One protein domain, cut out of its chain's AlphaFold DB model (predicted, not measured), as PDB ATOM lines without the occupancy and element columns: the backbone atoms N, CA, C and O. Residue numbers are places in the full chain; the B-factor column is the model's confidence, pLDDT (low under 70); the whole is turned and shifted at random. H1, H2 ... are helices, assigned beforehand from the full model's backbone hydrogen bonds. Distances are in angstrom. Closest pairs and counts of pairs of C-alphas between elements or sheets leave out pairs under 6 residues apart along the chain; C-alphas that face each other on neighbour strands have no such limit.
ATOM      1  N   GLN A   2     -22.390  15.470 -12.902       80.12
ATOM      2  CA  GLN A   2     -21.682  16.327 -11.924       80.12
ATOM      3  C   GLN A   2     -22.490  17.537 -11.415       80.12
ATOM      4  O   GLN A   2     -22.396  17.868 -10.240       80.12
ATOM      5  N   LEU A   3     -23.299  18.181 -12.268       83.75
ATOM      6  CA  LEU A   3     -24.191  19.275 -11.847       83.75
ATOM      7  C   LEU A   3     -25.197  18.815 -10.776       83.75
ATOM      8  O   LEU A   3     -25.343  19.472  -9.754       83.75
ATOM      9  N   TYR A   4     -25.785  17.633 -10.956       85.94
ATOM     10  CA  TYR A   4     -26.760  17.057 -10.027       85.94
ATOM     11  C   TYR A   4     -26.126  16.687  -8.676       85.94
ATOM     12  O   TYR A   4     -26.681  16.947  -7.613       85.94
ATOM     13  N   LEU A   5     -24.903  16.146  -8.692       89.31
ATOM     14  CA  LEU A   5     -24.154  15.857  -7.462       89.31
ATOM     15  C   LEU A   5     -23.785  17.136  -6.688       89.31
ATOM     16  O   LEU A   5     -23.695  17.104  -5.458       89.31
ATOM     17  N   LYS A   6     -23.583  18.265  -7.386       89.31
ATOM     18  CA  LYS A   6     -23.357  19.578  -6.758       89.31
ATOM     19  C   LYS A   6     -24.626  20.106  -6.092       89.31
ATOM     20  O   LYS A   6     -24.544  20.588  -4.967       89.31
ATOM     21  N   GLU A   7     -25.781  19.967  -6.741       91.19
ATOM     22  CA  GLU A   7     -27.085  20.330  -6.162       91.19
ATOM     23  C   GLU A   7     -27.387  19.525  -4.890       91.19
ATOM     24  O   GLU A   7     -27.831  20.085  -3.888       91.19
ATOM     25  N   LEU A   8     -27.044  18.234  -4.891       89.75
ATOM     26  CA  LEU A   8     -27.158  17.351  -3.728       89.75
ATOM     27  C   LEU A   8     -26.082  17.585  -2.655       89.75
ATOM     28  O   LEU A   8     -26.127  16.951  -1.607       89.75
ATOM     29  N   LYS A   9     -25.120  18.489  -2.890       90.31
ATOM     30  CA  LYS A   9     -23.995  18.796  -1.988       90.31
ATOM     31  C   LYS A   9     -23.094  17.593  -1.659       90.31
ATOM     32  O   LYS A   9     -22.393  17.623  -0.655       90.31
ATOM     33  N   VAL A  10     -23.051  16.581  -2.531       91.50
ATOM     34  CA  VAL A  10     -22.225  15.362  -2.367       91.50
ATOM     35  C   VAL A  10     -21.099  15.241  -3.398       91.50
ATOM     36  O   VAL A  10     -20.330  14.288  -3.366       91.50
ATOM     37  N   ALA A  11     -20.950  16.211  -4.307       89.38
ATOM     38  CA  ALA A  11     -19.891  16.191  -5.325       89.38
ATOM     39  C   ALA A  11     -18.468  16.095  -4.738       89.38
ATOM     40  O   ALA A  11     -17.573  15.580  -5.403       89.38
ATOM     41  N   TYR A  12     -18.263  16.558  -3.500       89.94
ATOM     42  CA  TYR A  12     -16.974  16.489  -2.808       89.94
ATOM     43  C   TYR A  12     -16.491  15.045  -2.586       89.94
ATOM     44  O   TYR A  12     -15.292  14.796  -2.624       89.94
ATOM     45  N   VAL A  13     -17.406  14.072  -2.478       90.75
ATOM     46  CA  VAL A  13     -17.086  12.638  -2.352       90.75
ATOM     47  C   VAL A  13     -16.238  12.135  -3.531       90.75
ATOM     48  O   VAL A  13     -15.400  11.252  -3.369       90.75
ATOM     49  N   PRO A  48     -16.621   9.574   9.526       81.94
ATOM     50  CA  PRO A  48     -17.778  10.377   9.898       81.94
ATOM     51  C   PRO A  48     -19.050   9.790   9.277       81.94
ATOM     52  O   PRO A  48     -19.120   9.649   8.061       81.94
ATOM     53  N   GLU A  49     -20.061   9.488  10.096       84.50
ATOM     54  CA  GLU A  49     -21.355   8.925   9.661       84.50
ATOM     55  C   GLU A  49     -21.957   9.704   8.479       84.50
ATOM     56  O   GLU A  49     -22.481   9.141   7.521       84.50
ATOM     57  N   LYS A  50     -21.781  11.028   8.497       87.56
ATOM     58  CA  LYS A  50     -22.176  11.912   7.403       87.56
ATOM     59  C   LYS A  50     -21.493  11.576   6.072       87.56
ATOM     60  O   LYS A  50     -22.147  11.603   5.040       87.56
ATOM     61  N   TRP A  51     -20.196  11.276   6.087       89.81
ATOM     62  CA  TRP A  51     -19.456  10.938   4.871       89.81
ATOM     63  C   TRP A  51     -19.964   9.624   4.272       89.81
ATOM     64  O   TRP A  51     -20.165   9.552   3.068       89.81
ATOM     65  N   LEU A  52     -20.252   8.619   5.107       89.06
ATOM     66  CA  LEU A  52     -20.838   7.346   4.665       89.06
ATOM     67  C   LEU A  52     -22.215   7.545   4.012       89.06
ATOM     68  O   LEU A  52     -22.502   6.960   2.968       89.06
ATOM     69  N   GLN A  53     -23.056   8.403   4.595       91.69
ATOM     70  CA  GLN A  53     -24.363   8.747   4.025       91.69
ATOM     71  C   GLN A  53     -24.233   9.502   2.698       91.69
ATOM     72  O   GLN A  53     -24.928   9.177   1.731       91.69
ATOM     73  N   ASP A  54     -23.327  10.478   2.637       93.12
ATOM     74  CA  ASP A  54     -23.062  11.257   1.429       93.12
ATOM     75  C   ASP A  54     -22.454  10.374   0.322       93.12
ATOM     76  O   ASP A  54     -22.837  10.514  -0.842       93.12
ATOM     77  N   ASP A  55     -21.588   9.413   0.663       92.94
ATOM     78  CA  ASP A  55     -21.031   8.432  -0.276       92.94
ATOM     79  C   ASP A  55     -22.107   7.492  -0.826       92.94
ATOM     80  O   ASP A  55     -22.235   7.337  -2.045       92.94
ATOM     81  N   ALA A  56     -22.966   6.951   0.041       91.75
ATOM     82  CA  ALA A  56     -24.089   6.114  -0.374       91.75
ATOM     83  C   ALA A  56     -25.065   6.873  -1.294       91.75
ATOM     84  O   ALA A  56     -25.524   6.331  -2.309       91.75
ATOM     85  N   LEU A  57     -25.363   8.141  -0.981       93.69
ATOM     86  CA  LEU A  57     -26.201   9.001  -1.818       93.69
ATOM     87  C   LEU A  57     -25.531   9.307  -3.162       93.69
ATOM     88  O   LEU A  57     -26.196   9.235  -4.202       93.69
ATOM     89  N   CYS A  58     -24.234   9.613  -3.153       93.81
ATOM     90  CA  CYS A  58     -23.442   9.868  -4.352       93.81
ATOM     91  C   CYS A  58     -23.461   8.641  -5.272       93.81
ATOM     92  O   CYS A  58     -23.901   8.733  -6.420       93.81
ATOM     93  N   ARG A  59     -23.131   7.461  -4.734       93.50
ATOM     94  CA  ARG A  59     -23.153   6.182  -5.453       93.50
ATOM     95  C   ARG A  59     -24.524   5.865  -6.047       93.50
ATOM     96  O   ARG A  59     -24.620   5.544  -7.230       93.50
ATOM     97  N   ARG A  60     -25.600   5.979  -5.259       92.94
ATOM     98  CA  ARG A  60     -26.972   5.736  -5.746       92.94
ATOM     99  C   ARG A  60     -27.338   6.689  -6.878       92.94
ATOM    100  O   ARG A  60     -27.933   6.273  -7.866       92.94
ATOM    101  N   THR A  61     -26.969   7.959  -6.741       93.38
ATOM    102  CA  THR A  61     -27.232   8.969  -7.769       93.38
ATOM    103  C   THR A  61     -26.491   8.641  -9.059       93.38
ATOM    104  O   THR A  61     -27.103   8.712 -10.121       93.38
ATOM    105  N   ILE A  62     -25.214   8.247  -8.981       93.50
ATOM    106  CA  ILE A  62     -24.427   7.836 -10.151       93.50
ATOM    107  C   ILE A  62     -25.120   6.678 -10.869       93.50
ATOM    108  O   ILE A  62     -25.401   6.802 -12.058       93.50
ATOM    109  N   LEU A  63     -25.453   5.602 -10.145       92.69
ATOM    110  CA  LEU A  63     -26.106   4.419 -10.715       92.69
ATOM    111  C   LEU A  63     -27.432   4.769 -11.402       92.69
ATOM    112  O   LEU A  63     -27.650   4.368 -12.539       92.69
ATOM    113  N   ASN A  64     -28.284   5.574 -10.762       92.00
ATOM    114  CA  ASN A  64     -29.596   5.950 -11.305       92.00
ATOM    115  C   ASN A  64     -29.535   6.767 -12.607       92.00
ATOM    116  O   ASN A  64     -30.554   6.923 -13.272       92.00
ATOM    117  N   HIS A  65     -28.374   7.323 -12.957       90.25
ATOM    118  CA  HIS A  65     -28.174   8.067 -14.203       90.25
ATOM    119  C   HIS A  65     -27.558   7.214 -15.323       90.25
ATOM    120  O   HIS A  65     -27.263   7.745 -16.395       90.25
ATOM    121  N   LEU A  66     -27.322   5.923 -15.083       89.69
ATOM    122  CA  LEU A  66     -26.822   4.988 -16.088       89.69
ATOM    123  C   LEU A  66     -27.979   4.383 -16.894       89.69
ATOM    124  O   LEU A  66     -29.121   4.366 -16.444       89.69
ATOM    125  N   SER A  67     -27.676   3.869 -18.089       85.88
ATOM    126  CA  SER A  67     -28.618   3.014 -18.821       85.88
ATOM    127  C   SER A  67     -28.838   1.698 -18.076       85.88
ATOM    128  O   SER A  67     -27.958   1.272 -17.330       85.88
ATOM    129  N   ASP A  68     -29.950   1.010 -18.334       86.62
ATOM    130  CA  ASP A  68     -30.295  -0.249 -17.652       86.62
ATOM    131  C   ASP A  68     -29.153  -1.274 -17.686       86.62
ATOM    132  O   ASP A  68     -28.783  -1.844 -16.660       86.62
ATOM    133  N   TYR A  69     -28.520  -1.452 -18.850       84.12
ATOM    134  CA  TYR A  69     -27.376  -2.354 -18.997       84.12
ATOM    135  C   TYR A  69     -26.201  -1.965 -18.085       84.12
ATOM    136  O   TYR A  69     -25.673  -2.803 -17.356       84.12
ATOM    137  N   ALA A  70     -25.806  -0.689 -18.101       84.81
ATOM    138  CA  ALA A  70     -24.690  -0.202 -17.299       84.81
ATOM    139  C   ALA A  70     -25.027  -0.209 -15.800       84.81
ATOM    140  O   ALA A  70     -24.191  -0.593 -14.987       84.81
ATOM    141  N   PHE A  71     -26.261   0.139 -15.427       90.19
ATOM    142  CA  PHE A  71     -26.749   0.005 -14.060       90.19
ATOM    143  C   PHE A  71     -26.583  -1.432 -13.569       90.19
ATOM    144  O   PHE A  71     -25.991  -1.647 -12.514       90.19
ATOM    145  N   HIS A  72     -27.053  -2.421 -14.334       89.69
ATOM    146  CA  HIS A  72     -26.920  -3.825 -13.958       89.69
ATOM    147  C   HIS A  72     -25.456  -4.233 -13.805       89.69
ATOM    148  O   HIS A  72     -25.098  -4.736 -12.746       89.69
ATOM    149  N   TYR A  73     -24.608  -3.925 -14.787       86.88
ATOM    150  CA  TYR A  73     -23.183  -4.252 -14.757       86.88
ATOM    151  C   TYR A  73     -22.455  -3.660 -13.537       86.88
ATOM    152  O   TYR A  73     -21.878  -4.391 -12.733       86.88
ATOM    153  N   TYR A  74     -22.530  -2.342 -13.329       89.88
ATOM    154  CA  TYR A  74     -21.811  -1.702 -12.221       89.88
ATOM    155  C   TYR A  74     -22.470  -1.947 -10.860       89.88
ATOM    156  O   TYR A  74     -21.799  -1.927  -9.828       89.88
ATOM    157  N   SER A  75     -23.779  -2.209 -10.808       88.19
ATOM    158  CA  SER A  75     -24.431  -2.584  -9.549       88.19
ATOM    159  C   SER A  75     -24.058  -3.992  -9.088       88.19
ATOM    160  O   SER A  75     -24.100  -4.232  -7.881       88.19
ATOM    161  N   THR A  76     -23.672  -4.905  -9.991       84.75
ATOM    162  CA  THR A  76     -23.191  -6.251  -9.643       84.75
ATOM    163  C   THR A  76     -21.690  -6.294  -9.396       84.75
ATOM    164  O   THR A  76     -21.282  -6.791  -8.347       84.75
ATOM    165  N   GLU A  77     -20.891  -5.727 -10.299       75.06
ATOM    166  CA  GLU A  77     -19.422  -5.774 -10.240       75.06
ATOM    167  C   GLU A  77     -18.842  -4.821  -9.185       75.06
ATOM    168  O   GLU A  77     -17.737  -5.016  -8.689       75.06
ATOM    169  N   SER A  78     -19.591  -3.781  -8.805       73.31
ATOM    170  CA  SER A  78     -19.114  -2.709  -7.922       73.31
ATOM    171  C   SER A  78     -20.022  -2.530  -6.697       73.31
ATOM    172  O   SER A  78     -20.332  -1.418  -6.256       73.31
ATOM    173  N   LYS A  79     -20.500  -3.642  -6.116       73.00
ATOM    174  CA  LYS A  79     -21.378  -3.624  -4.924       73.00
ATOM    175  C   LYS A  79     -20.752  -2.944  -3.711       73.00
ATOM    176  O   LYS A  79     -21.470  -2.297  -2.956       73.00
ATOM    177  N   THR A  80     -19.444  -3.087  -3.535       75.06
ATOM    178  CA  THR A  80     -18.700  -2.618  -2.356       75.06
ATOM    179  C   THR A  80     -17.840  -1.385  -2.630       75.06
ATOM    180  O   THR A  80     -17.079  -0.972  -1.761       75.06
ATOM    181  N   THR A  81     -17.938  -0.790  -3.820       86.06
ATOM    182  CA  THR A  81     -17.146   0.391  -4.177       86.06
ATOM    183  C   THR A  81     -17.807   1.671  -3.687       86.06
ATOM    184  O   THR A  81     -19.023   1.828  -3.817       86.06
ATOM    185  N   THR A  82     -16.990   2.620  -3.244       90.44
ATOM    186  CA  THR A  82     -17.403   4.005  -2.958       90.44
ATOM    187  C   THR A  82     -17.958   4.700  -4.207       90.44
ATOM    188  O   THR A  82     -17.702   4.281  -5.344       90.44
ATOM    189  N   GLY A  83     -18.688   5.801  -4.019       90.31
ATOM    190  CA  GLY A  83     -19.176   6.645  -5.111       90.31
ATOM    191  C   GLY A  83     -18.048   7.142  -6.019       90.31
ATOM    192  O   GLY A  83     -18.204   7.165  -7.240       90.31
ATOM    193  N   ARG A  84     -16.876   7.447  -5.447       91.06
ATOM    194  CA  ARG A  84     -15.672   7.785  -6.218       91.06
ATOM    195  C   ARG A  84     -15.187   6.628  -7.080       91.06
ATOM    196  O   ARG A  84     -15.001   6.813  -8.272       91.06
ATOM    197  N   GLN A  85     -14.941   5.461  -6.487       91.38
ATOM    198  CA  GLN A  85     -14.394   4.316  -7.225       91.38
ATOM    199  C   GLN A  85     -15.305   3.924  -8.391       91.38
ATOM    200  O   GLN A  85     -14.826   3.638  -9.484       91.38
ATOM    201  N   LEU A  86     -16.622   3.978  -8.169       92.12
ATOM    202  CA  LEU A  86     -17.611   3.791  -9.222       92.12
ATOM    203  C   LEU A  86     -17.476   4.858 -10.323       92.12
ATOM    204  O   LEU A  86     -17.455   4.525 -11.507       92.12
ATOM    205  N   TRP A  87     -17.377   6.135  -9.947       92.12
ATOM    206  CA  TRP A  87     -17.183   7.234 -10.895       92.12
ATOM    207  C   TRP A  87     -15.896   7.086 -11.715       92.12
ATOM    208  O   TRP A  87     -15.921   7.303 -12.928       92.12
ATOM    209  N   ASP A  88     -14.792   6.691 -11.085       90.56
ATOM    210  CA  ASP A  88     -13.501   6.493 -11.742       90.56
ATOM    211  C   ASP A  88     -13.557   5.318 -12.725       90.56
ATOM    212  O   ASP A  88     -13.114   5.466 -13.865       90.56
ATOM    213  N   ALA A  89     -14.175   4.194 -12.343       89.31
ATOM    214  CA  ALA A  89     -14.367   3.038 -13.220       89.31
ATOM    215  C   ALA A  89     -15.207   3.389 -14.458       89.31
ATOM    216  O   ALA A  89     -14.802   3.120 -15.587       89.31
ATOM    217  N   ILE A  90     -16.340   4.073 -14.266       88.06
ATOM    218  CA  ILE A  90     -17.181   4.540 -15.378       88.06
ATOM    219  C   ILE A  90     -16.411   5.530 -16.260       88.06
ATOM    220  O   ILE A  90     -16.498   5.482 -17.486       88.06
ATOM    221  N   SER A  91     -15.651   6.444 -15.654       87.12
ATOM    222  CA  SER A  91     -14.858   7.433 -16.388       87.12
ATOM    223  C   SER A  91     -13.744   6.779 -17.209       87.12
ATOM    224  O   SER A  91     -13.463   7.225 -18.324       87.12
ATOM    225  N   GLU A  92     -13.120   5.727 -16.679       86.12
ATOM    226  CA  GLU A  92     -12.156   4.889 -17.391       86.12
ATOM    227  C   GLU A  92     -12.819   4.167 -18.557       86.12
ATOM    228  O   GLU A  92     -12.335   4.285 -19.675       86.12
ATOM    229  N   ASP A  93     -13.958   3.510 -18.348       83.25
ATOM    230  CA  ASP A  93     -14.657   2.780 -19.409       83.25
ATOM    231  C   ASP A  93     -15.166   3.705 -20.513       83.25
ATOM    232  O   ASP A  93     -15.069   3.372 -21.696       83.25
ATOM    233  N   ILE A  94     -15.641   4.904 -20.168       79.75
ATOM    234  CA  ILE A  94     -15.987   5.930 -21.156       79.75
ATOM    235  C   ILE A  94     -14.740   6.335 -21.937       79.75
ATOM    236  O   ILE A  94     -14.779   6.381 -23.164       79.75
ATOM    237  N   ARG A  95     -13.623   6.619 -21.264       80.12
ATOM    238  CA  ARG A  95     -12.372   7.026 -21.917       80.12
ATOM    239  C   ARG A  95     -11.774   5.910 -22.770       80.12
ATOM    240  O   ARG A  95     -11.315   6.191 -23.875       80.12
ATOM    241  N   SER A  96     -11.842   4.671 -22.305       81.00
ATOM    242  CA  SER A  96     -11.451   3.461 -23.023       81.00
ATOM    243  C   SER A  96     -12.338   3.262 -24.246       81.00
ATOM    244  O   SER A  96     -11.828   3.183 -25.357       81.00
TER     245      SER A  96
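Overview. This is residues 2 to 13 and 48 to 96 of the 161 residues of the protein "PREDICTED: UBN2_2 domain-containing" of Prunus dulcis (UniProt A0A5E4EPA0). The longest helix, H2, is the middle of a small helical domain: H3 folds back at its last residues, H4 packs on it with residues 83 to 87 and sticks out with residues 91 to 96, and short H1 is near it. The printed part has 61 residues, with helices H1, H2, H3, H4 in chain order and no named strand: all helix. It is compact, radius of gyration of the C-alphas 11.3 A, spanning 31 by 24 by 19 A.

Arrangement. Start at H2, residues 49 to 64: its residues 63 to 64 alone touch H3, residues 68 to 77, a hairpin; the closest C-alphas, Leu 63 and Phe 71, are 5.6 A apart. Its residues 55 to 62 alone touch H4, residues 83 to 96, closest at C-alphas Arg 59 and Gly 83, 4.0 A. H1, residues 2 to 7, is close to H2 but not clearly touching, and apart from H3 and H4. Every O i to N i+4 pair is within hydrogen-bond range in H1, H2, H3 and H4.

Along the chain. Find C-alpha 49 at (-21.355, 8.925, 9.661); H2 runs 22.7 A from there. H4, 19.8 A, ends at C-alpha 96, (-11.451, 3.461, -23.023). H3 measures 14.3 A, H1 8.9 A.

Size, cuts and confidence. Residues 14 to 47 are not printed; C-alphas 13 and 48 are 12.5 A apart. Links H2 to H3 and H3 to H4 are tight. No printed residue is under 70 in pLDDT.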